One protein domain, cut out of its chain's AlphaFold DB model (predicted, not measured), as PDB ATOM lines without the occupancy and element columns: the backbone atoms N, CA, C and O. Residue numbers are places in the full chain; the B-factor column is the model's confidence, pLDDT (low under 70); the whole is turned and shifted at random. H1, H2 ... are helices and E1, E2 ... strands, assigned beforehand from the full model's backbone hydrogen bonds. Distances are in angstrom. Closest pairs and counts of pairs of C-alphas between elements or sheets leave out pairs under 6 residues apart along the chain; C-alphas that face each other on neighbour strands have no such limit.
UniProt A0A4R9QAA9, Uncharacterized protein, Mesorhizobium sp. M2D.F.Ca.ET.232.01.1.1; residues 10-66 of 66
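This is residues 10 to 66 of the 66 residues of an uncharacterized protein of Mesorhizobium sp. M2D.F.Ca.ET.232.01.1.1 (UniProt A0A4R9QAA9). A small head of loop, short strand E1 and short helix H1 sits at one end of a long helix, H2, which makes most of the length. The far part of H2, residues 51 to 64, sticks out as an arm, with residues 65 and 66 beyond it. The printed part has 57 residues, with one named strand and two named helices in the order E1, H1, H2, and its class is mostly helix. It is only just loose, close to extended, with a radius of gyration of the C-alphas of 14.9 A and spans of 51 by 20 by 15 A.

The printed part begins at Ile 10, whose C-alpha is at (195.151, 185.047, 275.445). E1 is residues 17 to 19, 6.6 A from first to last C-alpha, and begins with C-alpha 17 at (200.617, 186.161, 274.497). H1 is residues 23 to 33, 14.6 A long. H2 is residues 40 to 64, 36.3 A long, and ends with C-alpha 64 at (172.501, 155.365, 268.906).

E1 pairs with no named strand. E1 and H1 are only just apart, their closest C-alphas being 8.3 A from each other, and a tight link of 3 residues joins them. A short link of 6 residues joins H1 to H2. These helices are close but not clearly touching; their closest C-alphas, those of Tyr 23 and Ile 47, are 6.4 A apart. They run opposite ways at a steep tilt of 51 degrees. E1 and H2 are apart. In H1 and H2 every O i to N i+4 pair is within hydrogen-bond range.

The outline is a rod; the two C-alphas farthest apart, those of Asp 14 and Ala 66, are 51.6 A from each other. Residues 51 to 66 stand free, and the body without them spans 30 by 16 by 15 A. The printed part has no cut and no long link between named elements. Its mean pLDDT is 82.5, with residues 57 to 66 under 70.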
ATOM      1  N   ILE A  10     195.351 184.111 274.344       93.38
ATOM      2  CA  ILE A  10     195.151 185.047 275.445       93.38
ATOM      3  C   ILE A  10     196.372 185.947 275.616       93.38
ATOM      4  O   ILE A  10     197.494 185.579 275.277       93.38
ATOM      5  N   VAL A  11     196.156 187.128 276.174       93.12
ATOM      6  CA  VAL A  11     197.186 188.032 276.666       93.12
ATOM      7  C   VAL A  11     197.111 188.068 278.188       93.12
ATOM      8  O   VAL A  11     196.053 188.275 278.781       93.12
ATOM      9  N   THR A  12     198.240 187.796 278.827       90.94
ATOM     10  CA  THR A  12     198.395 187.865 280.284       90.94
ATOM     11  C   THR A  12     198.664 189.302 280.737       90.94
ATOM     12  O   THR A  12     198.949 190.174 279.920       90.94
ATOM     13  N   LYS A  13     198.617 189.558 282.051       89.06
ATOM     14  CA  LYS A  13     198.920 190.883 282.627       89.06
ATOM     15  C   LYS A  13     200.339 191.380 282.346       89.06
ATOM     16  O   LYS A  13     200.559 192.584 282.365       89.06
ATOM     17  N   ASP A  14     201.267 190.468 282.073       90.50
ATOM     18  CA  ASP A  14     202.660 190.782 281.745       90.50
ATOM     19  C   ASP A  14     202.858 191.023 280.232       90.50
ATOM     20  O   ASP A  14     203.958 190.846 279.712       90.50
ATOM     21  N   ASP A  15     201.780 191.336 279.499       88.38
ATOM     22  CA  ASP A  15     201.730 191.503 278.035       88.38
ATOM     23  C   ASP A  15     202.216 190.285 277.229       88.38
ATOM     24  O   ASP A  15     202.470 190.353 276.020       88.38
ATOM     25  N   ARG A  16     202.315 189.119 277.873       89.88
ATOM     26  CA  ARG A  16     202.687 187.876 277.201       89.88
ATOM     27  C   ARG A  16     201.468 187.244 276.548       89.88
ATOM     28  O   ARG A  16     200.480 186.967 277.230       89.88
ATOM     29  N   VAL A  17     201.591 186.952 275.255       90.94
ATOM     30  CA  VAL A  17     200.617 186.161 274.497       90.94
ATOM     31  C   VAL A  17     200.877 184.672 274.716       90.94
ATOM     32  O   VAL A  17     202.017 184.212 274.604       90.94
ATOM     33  N   ILE A  18     199.822 183.936 275.052       89.50
ATOM     34  CA  ILE A  18     199.819 182.481 275.207       89.50
ATOM     35  C   ILE A  18     198.791 181.918 274.230       89.50
ATOM     36  O   ILE A  18     197.644 182.360 274.201       89.50
ATOM     37  N   ASP A  19     199.213 180.935 273.442       89.56
ATOM     38  CA  ASP A  19     198.353 180.253 272.484       89.56
ATOM     39  C   ASP A  19     197.816 178.971 273.124       89.56
ATOM     40  O   ASP A  19     198.470 177.928 273.091       89.56
ATOM     41  N   ASP A  20     196.636 179.056 273.734       89.12
ATOM     42  CA  ASP A  20     196.001 177.904 274.372       89.12
ATOM     43  C   ASP A  20     195.456 176.904 273.339       89.12
ATOM     44  O   ASP A  20     195.005 177.264 272.250       89.12
ATOM     45  N   ILE A  21     195.510 175.614 273.682       84.94
ATOM     46  CA  ILE A  21     195.118 174.514 272.782       84.94
ATOM     47  C   ILE A  21     193.594 174.429 272.635       84.94
ATOM     48  O   ILE A  21     193.084 174.074 271.573       84.94
ATOM     49  N   ASP A  22     192.865 174.751 273.701       85.00
ATOM     50  CA  ASP A  22     191.414 174.676 273.746       85.00
ATOM     51  C   ASP A  22     190.810 175.864 274.500       85.00
ATOM     52  O   ASP A  22     191.485 176.638 275.183       85.00
ATOM     53  N   TYR A  23     189.491 175.994 274.376       85.00
ATOM     54  CA  TYR A  23     188.775 177.078 275.028       85.00
ATOM     55  C   TYR A  23     188.685 176.937 276.551       85.00
ATOM     56  O   TYR A  23     188.359 177.916 277.215       85.00
ATOM     57  N   ILE A  24     188.895 175.737 277.103       88.88
ATOM     58  CA  ILE A  24     188.745 175.480 278.538       88.88
ATOM     59  C   ILE A  24     189.945 176.073 279.266       88.88
ATOM     60  O   ILE A  24     189.754 176.853 280.195       88.88
ATOM     61  N   ASN A  25     191.154 175.781 278.789       90.19
ATOM     62  CA  ASN A  25     192.395 176.341 279.320       90.19
ATOM     63  C   ASN A  25     192.428 177.863 279.146       90.19
ATOM     64  O   ASN A  25     192.688 178.592 280.103       90.19
ATOM     65  N   ALA A  26     192.041 178.360 277.967       90.06
ATOM     66  CA  ALA A  26     191.966 179.798 277.727       90.06
ATOM     67  C   ALA A  26     190.959 180.493 278.666       90.06
ATOM     68  O   ALA A  26     191.242 181.554 279.223       90.06
ATOM     69  N   ALA A  27     189.781 179.894 278.881       88.81
ATOM     70  CA  ALA A  27     188.783 180.428 279.804       88.81
ATOM     71  C   ALA A  27     189.246 180.372 281.267       88.81
ATOM     72  O   ALA A  27     188.954 181.301 282.018       88.81
ATOM     73  N   ASP A  28     189.979 179.328 281.663       91.50
ATOM     74  CA  ASP A  28     190.577 179.202 282.994       91.50
ATOM     75  C   ASP A  28     191.593 180.321 283.250       91.50
ATOM     76  O   ASP A  28     191.504 181.033 284.249       91.50
ATOM     77  N   HIS A  29     192.484 180.576 282.291       89.88
ATOM     78  CA  HIS A  29     193.432 181.687 282.342       89.88
ATOM     79  C   HIS A  29     192.750 183.059 282.450       89.88
ATOM     80  O   HIS A  29     193.164 183.909 283.245       89.88
ATOM     81  N   VAL A  30     191.676 183.280 281.691       90.56
ATOM     82  CA  VAL A  30     190.911 184.533 281.748       90.56
ATOM     83  C   VAL A  30     190.191 184.688 283.090       90.56
ATOM     84  O   VAL A  30     190.252 185.755 283.700       90.56
ATOM     85  N   ALA A  31     189.547 183.629 283.582       89.88
ATOM     86  CA  ALA A  31     188.749 183.671 284.806       89.88
ATOM     87  C   ALA A  31     189.602 183.740 286.082       89.88
ATOM     88  O   ALA A  31     189.280 184.502 286.992       89.88
ATOM     89  N   ASN A  32     190.685 182.961 286.146       91.31
ATOM     90  CA  ASN A  32     191.441 182.737 287.380       91.31
ATOM     91  C   ASN A  32     192.767 183.505 287.432       91.31
ATOM     92  O   ASN A  32     193.233 183.846 288.519       91.31
ATOM     93  N   TYR A  33     193.361 183.828 286.282       87.56
ATOM     94  CA  TYR A  33     194.700 184.430 286.207       87.56
ATOM     95  C   TYR A  33     194.681 185.863 285.658       87.56
ATOM     96  O   TYR A  33     195.717 186.525 285.572       87.56
ATOM     97  N   GLY A  34     193.490 186.387 285.345       87.75
ATOM     98  CA  GLY A  34     193.298 187.753 284.863       87.75
ATOM     99  C   GLY A  34     193.924 188.000 283.494       87.75
ATOM    100  O   GLY A  34     194.382 189.113 283.233       87.75
ATOM    101  N   ALA A  35     193.978 186.963 282.657       92.25
ATOM    102  CA  ALA A  35     194.272 187.103 281.241       92.25
ATOM    103  C   ALA A  35     193.049 187.647 280.479       92.25
ATOM    104  O   ALA A  35     191.930 187.668 280.989       92.25
ATOM    105  N   ALA A  36     193.252 188.063 279.235       92.00
ATOM    106  CA  ALA A  36     192.189 188.460 278.318       92.00
ATOM    107  C   ALA A  36     192.366 187.751 276.975       92.00
ATOM    108  O   ALA A  36     193.488 187.490 276.562       92.00
ATOM    109  N   PHE A  37     191.284 187.460 276.258       90.62
ATOM    110  CA  PHE A  37     191.407 186.962 274.886       90.62
ATOM    111  C   PHE A  37     192.044 188.027 273.991       90.62
ATOM    112  O   PHE A  37     191.628 189.186 274.016       90.62
ATOM    113  N   VAL A  38     193.009 187.626 273.158       90.31
ATOM    114  CA  VAL A  38     193.632 188.521 272.166       90.31
ATOM    115  C   VAL A  38     192.586 189.041 271.178       90.31
ATOM    116  O   VAL A  38     192.628 190.198 270.767       90.31
ATOM    117  N   SER A  39     191.622 188.192 270.813       89.00
ATOM    118  CA  SER A  39     190.463 188.559 270.001       89.00
ATOM    119  C   SER A  39     189.195 187.984 270.619       89.00
ATOM    120  O   SER A  39     188.913 186.793 270.493       89.00
ATOM    121  N   TYR A  40     188.429 188.842 271.294       85.06
ATOM    122  CA  TYR A  40     187.203 188.439 271.983       85.06
ATOM    123  C   TYR A  40     186.163 187.839 271.025       85.06
ATOM    124  O   TYR A  40     185.634 186.761 271.288       85.06
ATOM    125  N   ASP A  41     185.917 188.485 269.882       85.75
ATOM    126  CA  ASP A  41     184.904 188.031 268.918       85.75
ATOM    127  C   ASP A  41     185.267 186.675 268.297       85.75
ATOM    128  O   ASP A  41     184.410 185.795 268.158       85.75
ATOM    129  N   ALA A  42     186.547 186.470 267.968       85.44
ATOM    130  CA  ALA A  42     187.029 185.194 267.445       85.44
ATOM    131  C   ALA A  42     186.930 184.082 268.500       85.44
ATOM    132  O   ALA A  42     186.455 182.987 268.189       85.44
ATOM    133  N   ALA A  43     187.308 184.377 269.749       86.38
ATOM    134  CA  ALA A  43     187.207 183.443 270.865       86.38
ATOM    135  C   ALA A  43     185.759 183.010 271.110       86.38
ATOM    136  O   ALA A  43     185.461 181.816 271.142       86.38
ATOM    137  N   MET A  44     184.833 183.968 271.217       87.25
ATOM    138  CA  MET A  44     183.420 183.675 271.468       87.25
ATOM    139  C   MET A  44     182.777 182.898 270.317       87.25
ATOM    140  O   MET A  44     182.019 181.958 270.565       87.25
ATOM    141  N   THR A  45     183.121 183.223 269.069       88.88
ATOM    142  CA  THR A  45     182.642 182.491 267.886       88.88
ATOM    143  C   THR A  45     183.125 181.038 267.899       88.88
ATOM    144  O   THR A  45     182.328 180.115 267.723       88.88
ATOM    145  N   ALA A  46     184.412 180.811 268.175       86.62
ATOM    146  CA  ALA A  46     184.981 179.468 268.241       86.62
ATOM    147  C   ALA A  46     184.425 178.649 269.420       86.62
ATOM    148  O   ALA A  46     184.170 177.454 269.277       86.62
ATOM    149  N   ILE A  47     184.185 179.283 270.572       86.81
ATOM    150  CA  ILE A  47     183.548 178.650 271.738       86.81
ATOM    151  C   ILE A  47     182.114 178.228 271.415       86.81
ATOM    152  O   ILE A  47     181.701 177.121 271.766       86.81
ATOM    153  N   ALA A  48     181.345 179.097 270.754       86.88
ATOM    154  CA  ALA A  48     179.977 178.789 270.357       86.88
ATOM    155  C   ALA A  48     179.934 177.585 269.405       86.88
ATOM    156  O   ALA A  48     179.180 176.644 269.660       86.88
ATOM    157  N   ALA A  49     180.801 177.568 268.386       84.50
ATOM    158  CA  ALA A  49     180.920 176.455 267.447       84.50
ATOM    159  C   ALA A  49     181.311 175.140 268.149       84.50
ATOM    160  O   ALA A  49     180.658 174.118 267.952       84.50
ATOM    161  N   ALA A  50     182.311 175.171 269.039       82.94
ATOM    162  CA  ALA A  50     182.737 173.993 269.796       82.94
ATOM    163  C   ALA A  50     181.618 173.434 270.695       82.94
ATOM    164  O   ALA A  50     181.428 172.220 270.789       82.94
ATOM    165  N   ARG A  51     180.835 174.309 271.339       82.38
ATOM    166  CA  ARG A  51     179.682 173.904 272.163       82.38
ATOM    167  C   ARG A  51     178.545 173.329 271.327       82.38
ATOM    168  O   ARG A  51     177.865 172.409 271.781       82.38
ATOM    169  N   GLU A  52     178.310 173.867 270.136       83.12
ATOM    170  CA  GLU A  52     177.302 173.341 269.218       83.12
ATOM    171  C   GLU A  52     177.679 171.939 268.724       83.12
ATOM    172  O   GLU A  52     176.846 171.033 268.772       83.12
ATOM    173  N   GLU A  53     178.941 171.734 268.348       75.31
ATOM    174  CA  GLU A  53     179.451 170.430 267.919       75.31
ATOM    175  C   GLU A  53     179.331 169.387 269.039       75.31
ATOM    176  O   GLU A  53     178.799 168.295 268.834       75.31
ATOM    177  N   GLN A  54     179.691 169.756 270.274       75.25
ATOM    178  CA  GLN A  54     179.502 168.888 271.442       75.25
ATOM    179  C   GLN A  54     178.030 168.523 271.685       75.25
ATOM    180  O   GLN A  54     177.733 167.402 272.102       75.25
ATOM    181  N   ARG A  55     177.083 169.440 271.436       72.00
ATOM    182  CA  ARG A  55     175.642 169.139 271.542       72.00
ATOM    183  C   ARG A  55     175.187 168.167 270.457       72.00
ATOM    184  O   ARG A  55     174.423 167.248 270.761       72.00
ATOM    185  N   LYS A  56     175.648 168.352 269.216       71.50
ATOM    186  CA  LYS A  56     175.342 167.449 268.096       71.50
ATOM    187  C   LYS A  56     175.850 166.042 268.387       71.50
ATOM    188  O   LYS A  56     175.060 165.104 268.315       71.50
ATOM    189  N   GLN A  57     177.100 165.916 268.832       65.50
ATOM    190  CA  GLN A  57     177.696 164.629 269.191       65.50
ATOM    191  C   GLN A  57     176.885 163.904 270.274       65.50
ATOM    192  O   GLN A  57     176.481 162.762 270.078       65.50
ATOM    193  N   LYS A  58     176.525 164.595 271.368       65.88
ATOM    194  CA  LYS A  58     175.683 164.013 272.431       65.88
ATOM    195  C   LYS A  58     174.308 163.567 271.936       65.88
ATOM    196  O   LYS A  58     173.765 162.593 272.446       65.88
ATOM    197  N   THR A  59     173.735 164.279 270.967       64.44
ATOM    198  CA  THR A  59     172.427 163.938 270.385       64.44
ATOM    199  C   THR A  59     172.521 162.692 269.504       64.44
ATOM    200  O   THR A  59     171.623 161.853 269.532       64.44
ATOM    201  N   VAL A  60     173.612 162.547 268.743       62.66
ATOM    202  CA  VAL A  60     173.893 161.338 267.956       62.66
ATOM    203  C   VAL A  60     174.114 160.147 268.882       62.66
ATOM    204  O   VAL A  60     173.425 159.140 268.735       62.66
ATOM    205  N   ASP A  61     174.976 160.276 269.891       62.38
ATOM    206  CA  ASP A  61     175.239 159.196 270.849       62.38
ATOM    207  C   ASP A  61     173.955 158.768 271.581       62.38
ATOM    208  O   ASP A  61     173.652 157.578 271.645       62.38
ATOM    209  N   ALA A  62     173.130 159.719 272.042       62.62
ATOM    210  CA  ALA A  62     171.849 159.425 272.690       62.62
ATOM    211  C   ALA A  62     170.855 158.686 271.777       62.62
ATOM    212  O   ALA A  62     170.072 157.872 272.254       62.62
ATOM    213  N   ARG A  63     170.886 158.952 270.466       59.69
ATOM    214  CA  ARG A  63     170.038 158.270 269.478       59.69
ATOM    215  C   ARG A  63     170.562 156.886 269.099       59.69
ATOM    216  O   ARG A  63     169.781 156.048 268.676       59.69
ATOM    217  N   THR A  64     171.866 156.657 269.226       58.75
ATOM    218  CA  THR A  64     172.501 155.365 268.906       58.75
ATOM    219  C   THR A  64     172.382 154.367 270.067       58.75
ATOM    220  O   THR A  64     172.569 153.170 269.874       58.75
ATOM    221  N   LEU A  65     172.060 154.859 271.266       52.94
ATOM    222  CA  LEU A  65     171.849 154.087 272.496       52.94
ATOM    223  C   LEU A  65     170.368 153.778 272.808       52.94
ATOM    224  O   LEU A  65     170.095 153.219 273.869       52.94
ATOM    225  N   ALA A  66     169.434 154.133 271.918       49.12
ATOM    226  CA  ALA A  66     167.994 153.864 272.033       49.12
ATOM    227  C   ALA A  66     167.536 152.853 270.976       49.12
ATOM    228  O   ALA A  66     166.687 152.001 271.321       49.12
TER     229      ALA A  66